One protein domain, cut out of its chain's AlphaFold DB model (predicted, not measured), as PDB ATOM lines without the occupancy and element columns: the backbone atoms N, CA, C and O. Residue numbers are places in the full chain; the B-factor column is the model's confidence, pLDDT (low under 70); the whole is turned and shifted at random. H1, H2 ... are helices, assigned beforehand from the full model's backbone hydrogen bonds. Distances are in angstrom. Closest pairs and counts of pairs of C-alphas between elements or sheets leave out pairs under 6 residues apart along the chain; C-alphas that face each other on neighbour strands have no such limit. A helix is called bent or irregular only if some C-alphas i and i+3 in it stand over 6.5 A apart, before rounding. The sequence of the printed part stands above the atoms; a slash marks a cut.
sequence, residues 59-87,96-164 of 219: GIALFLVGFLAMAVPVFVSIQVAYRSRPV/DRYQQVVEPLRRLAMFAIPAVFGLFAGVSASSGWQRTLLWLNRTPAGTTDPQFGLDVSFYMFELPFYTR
ATOM      1  N   GLY A  59     -17.621 -10.148  61.561       96.56
ATOM      2  CA  GLY A  59     -17.220  -9.179  60.540       96.56
ATOM      3  C   GLY A  59     -16.508  -9.841  59.355       96.56
ATOM      4  O   GLY A  59     -16.867  -9.585  58.204       96.56
ATOM      5  N   ILE A  60     -15.553 -10.736  59.630       97.69
ATOM      6  CA  ILE A  60     -14.816 -11.496  58.605       97.69
ATOM      7  C   ILE A  60     -15.745 -12.472  57.874       97.69
ATOM      8  O   ILE A  60     -15.724 -12.532  56.646       97.69
ATOM      9  N   ALA A  61     -16.592 -13.206  58.598       97.56
ATOM     10  CA  ALA A  61     -17.529 -14.155  58.005       97.56
ATOM     11  C   ALA A  61     -18.484 -13.458  57.028       97.56
ATOM     12  O   ALA A  61     -18.630 -13.896  55.889       97.56
ATOM     13  N   LEU A  62     -19.080 -12.329  57.423       96.69
ATOM     14  CA  LEU A  62     -19.967 -11.564  56.546       96.69
ATOM     15  C   LEU A  62     -19.235 -10.903  55.386       96.69
ATOM     16  O   LEU A  62     -19.794 -10.828  54.293       96.69
ATOM     17  N   PHE A  63     -17.992 -10.467  55.595       98.12
ATOM     18  CA  PHE A  63     -17.150 -10.000  54.502       98.12
ATOM     19  C   PHE A  63     -16.965 -11.093  53.448       98.12
ATOM     20  O   PHE A  63     -17.194 -10.841  52.267       98.12
ATOM     21  N   LEU A  64     -16.605 -12.310  53.864       98.19
ATOM     22  CA  LEU A  64     -16.407 -13.440  52.956       98.19
ATOM     23  C   LEU A  64     -17.707 -13.847  52.263       98.19
ATOM     24  O   LEU A  64     -17.702 -14.072  51.054       98.19
ATOM     25  N   VAL A  65     -18.825 -13.886  52.990       97.81
ATOM     26  CA  VAL A  65     -20.142 -14.182  52.411       97.81
ATOM     27  C   VAL A  65     -20.518 -13.134  51.365       97.81
ATOM     28  O   VAL A  65     -20.850 -13.503  50.243       97.81
ATOM     29  N   GLY A  66     -20.418 -11.839  51.683       97.12
ATOM     30  CA  GLY A  66     -20.710 -10.758  50.737       97.12
ATOM     31  C   GLY A  66     -19.757 -10.741  49.538       97.12
ATOM     32  O   GLY A  66     -20.193 -10.559  48.401       97.12
ATOM     33  N   PHE A  67     -18.469 -11.004  49.776       98.12
ATOM     34  CA  PHE A  67     -17.458 -11.115  48.729       98.12
ATOM     35  C   PHE A  67     -17.785 -12.248  47.764       98.12
ATOM     36  O   PHE A  67     -17.850 -12.017  46.561       98.12
ATOM     37  N   LEU A  68     -18.034 -13.455  48.271       98.06
ATOM     38  CA  LEU A  68     -18.330 -14.620  47.441       98.06
ATOM     39  C   LEU A  68     -19.682 -14.484  46.737       98.06
ATOM     40  O   LEU A  68     -19.774 -14.792  45.549       98.06
ATOM     41  N   ALA A  69     -20.698 -13.963  47.429       97.56
ATOM     42  CA  ALA A  69     -22.025 -13.740  46.864       97.56
ATOM     43  C   ALA A  69     -21.996 -12.823  45.632       97.56
ATOM     44  O   ALA A  69     -22.808 -13.006  44.730       97.56
ATOM     45  N   MET A  70     -21.057 -11.875  45.563       97.69
ATOM     46  CA  MET A  70     -20.912 -10.973  44.417       97.69
ATOM     47  C   MET A  70     -19.829 -11.424  43.427       97.69
ATOM     48  O   MET A  70     -20.041 -11.405  42.215       97.69
ATOM     49  N   ALA A  71     -18.667 -11.860  43.915       96.88
ATOM     50  CA  ALA A  71     -17.537 -12.236  43.071       96.88
ATOM     51  C   ALA A  71     -17.816 -13.512  42.271       96.88
ATOM     52  O   ALA A  71     -17.464 -13.569  41.094       96.88
ATOM     53  N   VAL A  72     -18.459 -14.526  42.866       97.19
ATOM     54  CA  VAL A  72     -18.688 -15.813  42.189       97.19
ATOM     55  C   VAL A  72     -19.615 -15.653  40.978       97.19
ATOM     56  O   VAL A  72     -19.203 -16.060  39.891       97.19
ATOM     57  N   PRO A  73     -20.802 -15.018  41.072       97.06
ATOM     58  CA  PRO A  73     -21.664 -14.837  39.903       97.06
ATOM     59  C   PRO A  73     -21.013 -14.009  38.791       97.06
ATOM     60  O   PRO A  73     -21.148 -14.347  37.616       97.06
ATOM     61  N   VAL A  74     -20.271 -12.952  39.145       96.06
ATOM     62  CA  VAL A  74     -19.555 -12.106  38.173       96.06
ATOM     63  C   VAL A  74     -18.418 -12.879  37.504       96.06
ATOM     64  O   VAL A  74     -18.228 -12.794  36.294       96.06
ATOM     65  N   PHE A  75     -17.670 -13.674  38.264       95.75
ATOM     66  CA  PHE A  75     -16.624 -14.526  37.706       95.75
ATOM     67  C   PHE A  75     -17.208 -15.577  36.757       95.75
ATOM     68  O   PHE A  75     -16.704 -15.757  35.649       95.75
ATOM     69  N   VAL A  76     -18.298 -16.237  37.158       95.50
ATOM     70  CA  VAL A  76     -18.982 -17.237  36.331       95.50
ATOM     71  C   VAL A  76     -19.535 -16.606  35.052       95.50
ATOM     72  O   VAL A  76     -19.350 -17.179  33.980       95.50
ATOM     73  N   SER A  77     -20.149 -15.421  35.117       94.94
ATOM     74  CA  SER A  77     -20.687 -14.751  33.923       94.94
ATOM     75  C   SER A  77     -19.586 -14.395  32.917       94.94
ATOM     76  O   SER A  77     -19.729 -14.667  31.722       94.94
ATOM     77  N   ILE A  78     -18.449 -13.885  33.399       91.50
ATOM     78  CA  ILE A  78     -17.262 -13.610  32.579       91.50
ATOM     79  C   ILE A  78     -16.695 -14.910  31.985       91.50
ATOM     80  O   ILE A  78     -16.374 -14.962  30.796       91.50
ATOM     81  N   GLN A  79     -16.605 -15.976  32.782       91.56
ATOM     82  CA  GLN A  79     -16.084 -17.271  32.345       91.56
ATOM     83  C   GLN A  79     -16.951 -17.899  31.246       91.56
ATOM     84  O   GLN A  79     -16.427 -18.413  30.253       91.56
ATOM     85  N   VAL A  80     -18.276 -17.824  31.389       92.25
ATOM     86  CA  VAL A  80     -19.227 -18.282  30.367       92.25
ATOM     87  C   VAL A  80     -19.068 -17.459  29.088       92.25
ATOM     88  O   VAL A  80     -18.921 -18.046  28.017       92.25
ATOM     89  N   ALA A  81     -18.993 -16.127  29.197       88.69
ATOM     90  CA  ALA A  81     -18.809 -15.234  28.052       88.69
ATOM     91  C   ALA A  81     -17.498 -15.491  27.284       88.69
ATOM     92  O   ALA A  81     -17.433 -15.306  26.066       88.69
ATOM     93  N   TYR A  82     -16.441 -15.917  27.979       83.62
ATOM     94  CA  TYR A  82     -15.176 -16.276  27.342       83.62
ATOM     95  C   TYR A  82     -15.180 -17.663  26.714       83.62
ATOM     96  O   TYR A  82     -14.583 -17.832  25.650       83.62
ATOM     97  N   ARG A  83     -15.867 -18.634  27.317       85.25
ATOM     98  CA  ARG A  83     -16.007 -19.976  26.739       85.25
ATOM     99  C   ARG A  83     -16.892 -19.980  25.488       85.25
ATOM    100  O   ARG A  83     -16.683 -20.808  24.608       85.25
ATOM    101  N   SER A  84     -17.852 -19.061  25.391       81.94
ATOM    102  CA  SER A  84     -18.802 -18.977  24.275       81.94
ATOM    103  C   SER A  84     -18.282 -18.228  23.041       81.94
ATOM    104  O   SER A  84     -19.036 -18.072  22.083       81.94
ATOM    105  N   ARG A  85     -17.032 -17.739  23.028       72.19
ATOM    106  CA  ARG A  85     -16.440 -17.093  21.842       72.19
ATOM    107  C   ARG A  85     -15.754 -18.132  20.938       72.19
ATOM    108  O   ARG A  85     -14.670 -18.591  21.300       72.19
ATOM    109  N   PRO A  86     -16.318 -18.490  19.766       60.94
ATOM    110  CA  PRO A  86     -15.603 -19.296  18.781       60.94
ATOM    111  C   PRO A  86     -14.408 -18.510  18.213       60.94
ATOM    112  O   PRO A  86     -14.514 -17.328  17.887       60.94
ATOM    113  N   VAL A  87     -13.250 -19.171  18.148       62.22
ATOM    114  CA  VAL A  87     -11.958 -18.599  17.738       62.22
ATOM    115  C   VAL A  87     -11.930 -18.378  16.220       62.22
ATOM    116  O   VAL A  87     -11.781 -19.326  15.458       62.22
ATOM    117  N   ASP A  96       0.392 -10.252  16.222       67.88
ATOM    118  CA  ASP A  96       0.837 -11.198  17.262       67.88
ATOM    119  C   ASP A  96       1.596 -10.488  18.396       67.88
ATOM    120  O   ASP A  96       1.445 -10.814  19.575       67.88
ATOM    121  N   ARG A  97       2.357  -9.436  18.060       72.50
ATOM    122  CA  ARG A  97       3.100  -8.623  19.037       72.50
ATOM    123  C   ARG A  97       2.183  -7.764  19.915       72.50
ATOM    124  O   ARG A  97       2.524  -7.497  21.062       72.50
ATOM    125  N   TYR A  98       1.009  -7.375  19.410       68.62
ATOM    126  CA  TYR A  98      -0.027  -6.689  20.192       68.62
ATOM    127  C   TYR A  98      -0.808  -7.663  21.085       68.62
ATOM    128  O   TYR A  98      -1.101  -7.330  22.234       68.62
ATOM    129  N   GLN A  99      -1.093  -8.880  20.613       72.88
ATOM    130  CA  GLN A  99      -1.775  -9.904  21.414       72.88
ATOM    131  C   GLN A  99      -0.958 -10.302  22.651       72.88
ATOM    132  O   GLN A  99      -1.514 -10.384  23.743       72.88
ATOM    133  N   GLN A 100       0.370 -10.423  22.529       74.12
ATOM    134  CA  GLN A 100       1.259 -10.736  23.661       74.12
ATOM    135  C   GLN A 100       1.178  -9.727  24.821       74.12
ATOM    136  O   GLN A 100       1.397 -10.101  25.972       74.12
ATOM    137  N   VAL A 101       0.838  -8.464  24.544       75.75
ATOM    138  CA  VAL A 101       0.682  -7.419  25.572       75.75
ATOM    139  C   VAL A 101      -0.741  -7.403  26.149       75.75
ATOM    140  O   VAL A 101      -0.933  -7.085  27.322       75.75
ATOM    141  N   VAL A 102      -1.748  -7.782  25.355       75.06
ATOM    142  CA  VAL A 102      -3.169  -7.730  25.743       75.06
ATOM    143  C   VAL A 102      -3.621  -8.990  26.493       75.06
ATOM    144  O   VAL A 102      -4.420  -8.889  27.426       75.06
ATOM    145  N   GLU A 103      -3.088 -10.165  26.159       78.06
ATOM    146  CA  GLU A 103      -3.422 -11.432  26.823       78.06
ATOM    147  C   GLU A 103      -3.187 -11.433  28.352       78.06
ATOM    148  O   GLU A 103      -4.089 -11.854  29.089       78.06
ATOM    149  N   PRO A 104      -2.050 -10.932  28.891       81.06
ATOM    150  CA  PRO A 104      -1.851 -10.868  30.339       81.06
ATOM    151  C   PRO A 104      -2.803  -9.872  31.009       81.06
ATOM    152  O   PRO A 104      -3.310 -10.152  32.097       81.06
ATOM    153  N   LEU A 105      -3.115  -8.752  30.348       83.25
ATOM    154  CA  LEU A 105      -4.071  -7.769  30.861       83.25
ATOM    155  C   LEU A 105      -5.491  -8.347  30.912       83.25
ATOM    156  O   LEU A 105      -6.219  -8.119  31.877       83.25
ATOM    157  N   ARG A 106      -5.869  -9.155  29.918       82.69
ATOM    158  CA  ARG A 106      -7.155  -9.859  29.884       82.69
ATOM    159  C   ARG A 106      -7.272 -10.890  31.006       82.69
ATOM    160  O   ARG A 106      -8.311 -10.954  31.665       82.69
ATOM    161  N   ARG A 107      -6.212 -11.668  31.257       83.50
ATOM    162  CA  ARG A 107      -6.169 -12.616  32.383       83.50
ATOM    163  C   ARG A 107      -6.238 -11.882  33.724       83.50
ATOM    164  O   ARG A 107      -6.972 -12.323  34.601       83.50
ATOM    165  N   LEU A 108      -5.546 -10.750  33.872       88.88
ATOM    166  CA  LEU A 108      -5.644  -9.919  35.073       88.88
ATOM    167  C   LEU A 108      -7.067  -9.373  35.262       88.88
ATOM    168  O   LEU A 108      -7.622  -9.498  36.350       88.88
ATOM    169  N   ALA A 109      -7.685  -8.838  34.207       87.94
ATOM    170  CA  ALA A 109      -9.044  -8.298  34.249       87.94
ATOM    171  C   ALA A 109     -10.087  -9.353  34.655       87.94
ATOM    172  O   ALA A 109     -11.006  -9.046  35.413       87.94
ATOM    173  N   MET A 110      -9.917 -10.602  34.213       89.06
ATOM    174  CA  MET A 110     -10.804 -11.717  34.561       89.06
ATOM    175  C   MET A 110     -10.890 -11.978  36.073       89.06
ATOM    176  O   MET A 110     -11.959 -12.343  36.553       89.06
ATOM    177  N   PHE A 111      -9.805 -11.775  36.828       92.75
ATOM    178  CA  PHE A 111      -9.808 -11.925  38.291       92.75
ATOM    179  C   PHE A 111     -10.021 -10.594  39.016       92.75
ATOM    180  O   PHE A 111     -10.728 -10.546  40.022       92.75
ATOM    181  N   ALA A 112      -9.451  -9.504  38.499       94.31
ATOM    182  CA  ALA A 112      -9.515  -8.190  39.126       94.31
ATOM    183  C   ALA A 112     -10.944  -7.638  39.164       94.31
ATOM    184  O   ALA A 112     -11.360  -7.121  40.197       94.31
ATOM    185  N   ILE A 113     -11.715  -7.782  38.079       94.69
ATOM    186  CA  ILE A 113     -13.080  -7.245  38.012       94.69
ATOM    187  C   ILE A 113     -13.977  -7.901  39.082       94.69
ATOM    188  O   ILE A 113     -14.480  -7.169  39.938       94.69
ATOM    189  N   PRO A 114     -14.139  -9.242  39.138       96.31
ATOM    190  CA  PRO A 114     -14.912  -9.878  40.206       96.31
ATOM    191  C   PRO A 114     -14.385  -9.575  41.608       96.31
ATOM    192  O   PRO A 114     -15.183  -9.363  42.515       96.31
ATOM    193  N   ALA A 115     -13.061  -9.527  41.796       97.00
ATOM    194  CA  ALA A 115     -12.465  -9.259  43.102       97.00
ATOM    195  C   ALA A 115     -12.798  -7.852  43.618       97.00
ATOM    196  O   ALA A 115     -13.114  -7.699  44.793       97.00
ATOM    197  N   VAL A 116     -12.776  -6.833  42.754       97.50
ATOM    198  CA  VAL A 116     -13.121  -5.455  43.135       97.50
ATOM    199  C   VAL A 116     -14.601  -5.352  43.512       97.50
ATOM    200  O   VAL A 116     -14.925  -4.816  44.570       97.50
ATOM    201  N   PHE A 117     -15.507  -5.910  42.703       97.38
ATOM    202  CA  PHE A 117     -16.939  -5.923  43.036       97.38
ATOM    203  C   PHE A 117     -17.235  -6.736  44.302       97.38
ATOM    204  O   PHE A 117     -18.011  -6.294  45.151       97.38
ATOM    205  N   GLY A 118     -16.575  -7.884  44.458       97.44
ATOM    206  CA  GLY A 118     -16.616  -8.689  45.674       97.44
ATOM    207  C   GLY A 118     -16.146  -7.908  46.894       97.44
ATOM    208  O   GLY A 118     -16.805  -7.941  47.926       97.44
ATOM    209  N   LEU A 119     -15.047  -7.159  46.788       98.00
ATOM    210  CA  LEU A 119     -14.513  -6.359  47.888       98.00
ATOM    211  C   LEU A 119     -15.539  -5.325  48.365       98.00
ATOM    212  O   LEU A 119     -15.808  -5.242  49.562       98.00
ATOM    213  N   PHE A 120     -16.158  -4.582  47.444       97.75
ATOM    214  CA  PHE A 120     -17.195  -3.607  47.799       97.75
ATOM    215  C   PHE A 120     -18.415  -4.266  48.451       97.75
ATOM    216  O   PHE A 120     -18.909  -3.771  49.467       97.75
ATOM    217  N   ALA A 121     -18.876  -5.397  47.912       97.06
ATOM    218  CA  ALA A 121     -19.988  -6.146  48.488       97.06
ATOM    219  C   ALA A 121     -19.651  -6.708  49.880       97.06
ATOM    220  O   ALA A 121     -20.456  -6.591  50.803       97.06
ATOM    221  N   GLY A 122     -18.447  -7.253  50.060       96.75
ATOM    222  CA  GLY A 122     -17.959  -7.774  51.335       96.75
ATOM    223  C   GLY A 122     -17.851  -6.690  52.406       96.75
ATOM    224  O   GLY A 122     -18.356  -6.876  53.511       96.75
ATOM    225  N   VAL A 123     -17.258  -5.530  52.090       96.75
ATOM    226  CA  VAL A 123     -17.183  -4.389  53.028       96.75
ATOM    227  C   VAL A 123     -18.582  -3.875  53.381       96.75
ATOM    228  O   VAL A 123     -18.861  -3.546  54.534       96.75
ATOM    229  N   SER A 124     -19.491  -3.829  52.404       95.06
ATOM    230  CA  SER A 124     -20.881  -3.451  52.658       95.06
ATOM    231  C   SER A 124     -21.564  -4.432  53.620       95.06
ATOM    232  O   SER A 124     -22.169  -4.006  54.607       95.06
ATOM    233  N   ALA A 125     -21.406  -5.740  53.396       94.75
ATOM    234  CA  ALA A 125     -21.991  -6.789  54.227       94.75
ATOM    235  C   ALA A 125     -21.406  -6.825  55.649       94.75
ATOM    236  O   ALA A 125     -22.156  -6.965  56.619       94.75
ATOM    237  N   SER A 126     -20.091  -6.636  55.800       95.69
ATOM    238  CA  SER A 126     -19.421  -6.671  57.108       95.69
ATOM    239  C   SER A 126     -19.894  -5.560  58.049       95.69
ATOM    240  O   SER A 126     -19.960  -5.771  59.258       95.69
ATOM    241  N   SER A 127     -20.348  -4.418  57.518       92.31
ATOM    242  CA  SER A 127     -20.974  -3.344  58.313       92.31
ATOM    243  C   SER A 127     -22.297  -3.753  58.990       92.31
ATOM    244  O   SER A 127     -22.829  -3.035  59.843       92.31
ATOM    245  N   GLY A 128     -22.874  -4.893  58.596       91.62
ATOM    246  CA  GLY A 128     -24.125  -5.445  59.113       91.62
ATOM    247  C   GLY A 128     -23.975  -6.491  60.216       91.62
ATOM    248  O   GLY A 128     -24.968  -7.151  60.535       91.62
ATOM    249  N   TRP A 129     -22.783  -6.661  60.798       93.56
ATOM    250  CA  TRP A 129     -22.492  -7.766  61.715       93.56
ATOM    251  C   TRP A 129     -23.385  -7.819  62.954       93.56
ATOM    252  O   TRP A 129     -23.927  -8.885  63.239       93.56
ATOM    253  N   GLN A 130     -23.646  -6.691  63.625       93.19
ATOM    254  CA  GLN A 130     -24.491  -6.682  64.827       93.19
ATOM    255  C   GLN A 130     -25.902  -7.174  64.513       93.19
ATOM    256  O   GLN A 130     -26.428  -8.027  65.211       93.19
ATOM    257  N   ARG A 131     -26.504  -6.665  63.432       91.88
ATOM    258  CA  ARG A 131     -27.872  -7.026  63.025       91.88
ATOM    259  C   ARG A 131     -27.981  -8.501  62.679       91.88
ATOM    260  O   ARG A 131     -28.945  -9.148  63.063       91.88
ATOM    261  N   THR A 132     -26.990  -9.016  61.959       92.94
ATOM    262  CA  THR A 132     -26.999 -10.413  61.528       92.94
ATOM    263  C   THR A 132     -26.807 -11.349  62.716       92.94
ATOM    264  O   THR A 132     -27.544 -12.320  62.843       92.94
ATOM    265  N   LEU A 133     -25.886 -11.033  63.634       94.19
ATOM    266  CA  LEU A 133     -25.714 -11.812  64.861       94.19
ATOM    267  C   LEU A 133     -26.947 -11.761  65.762       94.19
ATOM    268  O   LEU A 133     -27.305 -12.783  66.338       94.19
ATOM    269  N   LEU A 134     -27.591 -10.601  65.873       93.56
ATOM    270  CA  LEU A 134     -28.783 -10.404  66.693       93.56
ATOM    271  C   LEU A 134     -29.984 -11.194  66.142       93.56
ATOM    272  O   LEU A 134     -30.748 -11.765  66.912       93.56
ATOM    273  N   TRP A 135     -30.105 -11.291  64.814       93.56
ATOM    274  CA  TRP A 135     -31.089 -12.151  64.152       93.56
ATOM    275  C   TRP A 135     -30.771 -13.647  64.320       93.56
ATOM    276  O   TRP A 135     -31.668 -14.435  64.614       93.56
ATOM    277  N   LEU A 136     -29.499 -14.045  64.188       93.62
ATOM    278  CA  LEU A 136     -29.066 -15.441  64.349       93.62
ATOM    279  C   LEU A 136     -29.190 -15.945  65.796       93.62
ATOM    280  O   LEU A 136     -29.533 -17.104  66.006       93.62
ATOM    281  N   ASN A 137     -28.931 -15.084  66.782       94.12
ATOM    282  CA  ASN A 137     -28.972 -15.406  68.214       94.12
ATOM    283  C   ASN A 137     -30.248 -14.874  68.890       94.12
ATOM    284  O   ASN A 137     -30.223 -14.471  70.052       94.12
ATOM    285  N   ARG A 138     -31.365 -14.828  68.158       93.81
ATOM    286  CA  ARG A 138     -32.661 -14.395  68.695       93.81
ATOM    287  C   ARG A 138     -33.149 -15.338  69.803       93.81
ATOM    288  O   ARG A 138     -33.071 -16.559  69.669       93.81
ATOM    289  N   THR A 139     -33.714 -14.770  70.863       93.81
ATOM    290  CA  THR A 139     -34.327 -15.512  71.976       93.81
ATOM    291  C   THR A 139     -35.813 -15.165  72.075       93.81
ATOM    292  O   THR A 139     -36.130 -13.973  72.048       93.81
ATOM    293  N   PRO A 140     -36.722 -16.151  72.200       92.56
ATOM    294  CA  PRO A 140     -38.150 -15.873  72.340       92.56
ATOM    295  C   PRO A 140     -38.427 -15.125  73.648       92.56
ATOM    296  O   PRO A 140     -37.848 -15.458  74.685       92.56
ATOM    297  N   ALA A 141     -39.307 -14.123  73.604       89.31
ATOM    298  CA  ALA A 141     -39.713 -13.371  74.790       89.31
ATOM    299  C   ALA A 141     -40.788 -14.117  75.597       89.31
ATOM    300  O   ALA A 141     -40.910 -13.900  76.804       89.31
ATOM    301  N   GLY A 142     -41.554 -15.000  74.945       90.19
ATOM    302  CA  GLY A 142     -42.627 -15.779  75.570       90.19
ATOM    303  C   GLY A 142     -43.931 -14.996  75.728       90.19
ATOM    304  O   GLY A 142     -44.882 -15.497  76.326       90.19
ATOM    305  N   THR A 143     -43.986 -13.775  75.195       92.06
ATOM    306  CA  THR A 143     -45.175 -12.929  75.163       92.06
ATOM    307  C   THR A 143     -45.530 -12.636  73.716       92.06
ATOM    308  O   THR A 143     -44.721 -12.116  72.946       92.06
ATOM    309  N   THR A 144     -46.756 -12.983  73.340       94.88
ATOM    310  CA  THR A 144     -47.281 -12.736  72.000       94.88
ATOM    311  C   THR A 144     -48.127 -11.476  71.977       94.88
ATOM    312  O   THR A 144     -48.844 -11.156  72.930       94.88
ATOM    313  N   ASP A 145     -48.023 -10.729  70.883       93.38
ATOM    314  CA  ASP A 145     -48.829  -9.541  70.677       93.38
ATOM    315  C   ASP A 145     -50.282  -9.929  70.319       93.38
ATOM    316  O   ASP A 145     -50.502 -10.867  69.548       93.38
ATOM    317  N   PRO A 146     -51.297  -9.230  70.858       93.06
ATOM    318  CA  PRO A 146     -52.699  -9.606  70.667       93.06
ATOM    319  C   PRO A 146     -53.259  -9.258  69.280       93.06
ATOM    320  O   PRO A 146     -54.354  -9.704  68.949       93.06
ATOM    321  N   GLN A 147     -52.558  -8.446  68.481       94.44
ATOM    322  CA  GLN A 147     -53.070  -7.936  67.206       94.44
ATOM    323  C   GLN A 147     -52.662  -8.827  66.024       94.44
ATOM    324  O   GLN A 147     -53.478  -9.103  65.147       94.44
ATOM    325  N   PHE A 148     -51.402  -9.255  65.996       93.50
ATOM    326  CA  PHE A 148     -50.781 -10.028  64.921       93.50
ATOM    327  C   PHE A 148     -50.364 -11.434  65.365       93.50
ATOM    328  O   PHE A 148     -50.051 -12.264  64.514       93.50
ATOM    329  N   GLY A 149     -50.387 -11.724  66.671       92.88
ATOM    330  CA  GLY A 149     -50.040 -13.041  67.203       92.88
ATOM    331  C   GLY A 149     -48.560 -13.395  67.049       92.88
ATOM    332  O   GLY A 149     -48.222 -14.578  67.050       92.88
ATOM    333  N   LEU A 150     -47.680 -12.403  66.893       93.00
ATOM    334  CA  LEU A 150     -46.236 -12.597  66.801       93.00
ATOM    335  C   LEU A 150     -45.608 -12.433  68.190       93.00
ATOM    336  O   LEU A 150     -46.086 -11.661  69.020       93.00
ATOM    337  N   ASP A 151     -44.526 -13.160  68.463       94.62
ATOM    338  CA  ASP A 151     -43.772 -12.957  69.703       94.62
ATOM    339  C   ASP A 151     -43.110 -11.574  69.694       94.62
ATOM    340  O   ASP A 151     -42.647 -11.097  68.651       94.62
ATOM    341  N   VAL A 152     -43.013 -10.928  70.854       93.56
ATOM    342  CA  VAL A 152     -42.328  -9.633  70.983       93.56
ATOM    343  C   VAL A 152     -40.882  -9.700  70.454       93.56
ATOM    344  O   VAL A 152     -40.389  -8.720  69.882       93.56
ATOM    345  N   SER A 153     -40.224 -10.863  70.543       93.19
ATOM    346  CA  SER A 153     -38.887 -11.108  69.990       93.19
ATOM    347  C   SER A 153     -38.799 -10.830  68.486       93.19
ATOM    348  O   SER A 153     -37.753 -10.389  68.007       93.19
ATOM    349  N   PHE A 154     -39.885 -11.028  67.734       93.19
ATOM    350  CA  PHE A 154     -39.935 -10.730  66.302       93.19
ATOM    351  C   PHE A 154     -39.639  -9.249  66.030       93.19
ATOM    352  O   PHE A 154     -38.793  -8.912  65.199       93.19
ATOM    353  N   TYR A 155     -40.286  -8.350  66.775       91.12
ATOM    354  CA  TYR A 155     -40.139  -6.907  66.589       91.12
ATOM    355  C   TYR A 155     -38.765  -6.393  67.036       91.12
ATOM    356  O   TYR A 155     -38.261  -5.422  66.471       91.12
ATOM    357  N   MET A 156     -38.149  -7.042  68.028       90.12
ATOM    358  CA  MET A 156     -36.840  -6.646  68.558       90.12
ATOM    359  C   MET A 156     -35.673  -7.171  67.714       90.12
ATOM    360  O   MET A 156     -34.719  -6.429  67.479       90.12
ATOM    361  N   PHE A 157     -35.737  -8.426  67.256       93.19
ATOM    362  CA  PHE A 157     -34.602  -9.099  66.614       93.19
ATOM    363  C   PHE A 157     -34.742  -9.231  65.094       93.19
ATOM    364  O   PHE A 157     -33.770  -9.039  64.364       93.19
ATOM    365  N   GLU A 158     -35.939  -9.539  64.595       92.50
ATOM    366  CA  GLU A 158     -36.148  -9.911  63.189       92.50
ATOM    367  C   GLU A 158     -36.548  -8.722  62.325       92.50
ATOM    368  O   GLU A 158     -35.994  -8.499  61.247       92.50
ATOM    369  N   LEU A 159     -37.469  -7.899  62.816       92.00
ATOM    370  CA  LEU A 159     -37.965  -6.756  62.066       92.00
ATOM    371  C   LEU A 159     -36.854  -5.762  61.660       92.00
ATOM    372  O   LEU A 159     -36.851  -5.326  60.501       92.00
ATOM    373  N   PRO A 160     -35.870  -5.416  62.520       89.75
ATOM    374  CA  PRO A 160     -34.771  -4.533  62.122       89.75
ATOM    375  C   PRO A 160     -33.868  -5.130  61.034       89.75
ATOM    376  O   PRO A 160     -33.201  -4.383  60.312       89.75
ATOM    377  N   PHE A 161     -33.831  -6.462  60.909       89.62
ATOM    378  CA  PHE A 161     -33.096  -7.148  59.850       89.62
ATOM    379  C   PHE A 161     -33.787  -6.961  58.490       89.62
ATOM    380  O   PHE A 161     -33.112  -6.666  57.503       89.62
ATOM    381  N   TYR A 162     -35.123  -7.014  58.447       89.69
ATOM    382  CA  TYR A 162     -35.901  -6.875  57.209       89.69
ATOM    383  C   TYR A 162     -36.131  -5.423  56.753       89.69
ATOM    384  O   TYR A 162     -36.170  -5.147  55.556       89.69
ATOM    385  N   THR A 163     -36.285  -4.477  57.681       85.94
ATOM    386  CA  THR A 163     -36.819  -3.126  57.380       85.94
ATOM    387  C   THR A 163     -35.774  -2.065  57.029       85.94
ATOM    388  O   THR A 163     -36.116  -0.955  56.617       85.94
ATOM    389  N   ARG A 164     -34.477  -2.357  57.158       67.12
ATOM    390  CA  ARG A 164     -33.418  -1.333  57.047       67.12
ATOM    391  C   ARG A 164     -33.224  -0.731  55.641       67.12
ATOM    392  O   ARG A 164     -32.433   0.196  55.483       67.12
TER     393      ARG A 164
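This is residues 59 to 87 and 96 to 164 of the 219 residues of an uncharacterized protein of Clavibacter michiganensis (UniProt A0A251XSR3). Two long helices, H1 and H2, run opposite ways and make a narrow V, close together where H1 begins and H2 ends and spread apart toward the cut; beyond the closed end of the V sits a small head, the helical hairpin of H3 and H4 with the loop of residues 137 to 151 between them. At the open end, residues 96 to 108 of H2 stick out free. The printed part has 98 residues with four named helices, in the order H1, H2, H3, H4, and no named strand; the class is all helix. The whole is extended, with a radius of gyration of the C-alphas of 21.8 A, and its outline is a rod spanning 75 by 26 by 17 A.

Find C-alpha 59 at (-17.220, -9.179, 60.540), where H1 begins; H1 holds residues 59 to 83, ends at C-alpha 83 at (-16.007, -19.976, 26.739), and measures 35.5 A from first to last C-alpha. H1 is neither bent nor irregular, but only just: C-alphas 69 and 72 are 6.1 A apart. After the cut, look at C-alpha 96 at (0.837, -11.198, 17.262); from there H2, the longest helix, holds residues 96 to 126 and measures 44.9 A from first to last C-alpha. H2 has a kink of 27 degrees near residue 109, and it is neither bent nor irregular, but only just: C-alphas 101 and 104 are 6.4 A apart. Next comes H3, residues 129 to 136, a short helix. The last helix, H4, holds residues 152 to 164, measures 18.5 A and ends at C-alpha 164 at (-33.418, -1.333, 57.047). H4 is irregular, only just: its C-alphas 156 and 159 are 6.6 A apart, and its line is a rough one.

Start with H1 and H2, which touch, with 49 pairs of C-alphas within 8 A; look at Phe 63 and Gly 122, whose C-alphas are the closest of the two helices, 4.0 A apart. They run opposite ways at a shallow tilt of 32 degrees, only just short of steep. At the first residue of H1 you meet H3, which is close but not clearly touching: the closest C-alphas, those of Gly 59 and Trp 129, are 5.6 A apart. The lines of H1 and H3 are about perpendicular, at 86 degrees. H2 and H3 meet only through their link. Farther along, H3 and H4 touch and form a helical hairpin, with the C-alphas of Trp 135 and Phe 157 closest at 5.3 A. They run opposite ways at a steep tilt of 45 degrees, and H4 touches H3 with residues 157 to 161 alone. H4 is apart from H1 and from H2. In the backbones, every O i to N i+4 pair of H3 is within hydrogen-bond range, against 20 of 21 in H1, 22 of 27 in H2 and 5 of 9 in H4.

The two C-alphas farthest apart are those of Arg 97 and Pro 146, at 76.0 A. Residues 88 to 95 are not printed, and across this cut C-alphas 87 and 96 are 14.8 A apart; the link from H1 to H2 runs across it. The link from H2 to H3 is tight, with 2 residues, and the link from H3 to H4 is long, with 15. The mean pLDDT of the printed part is 90.4; look for values under 70 at residues 86 to 87, 96, 98 and 164.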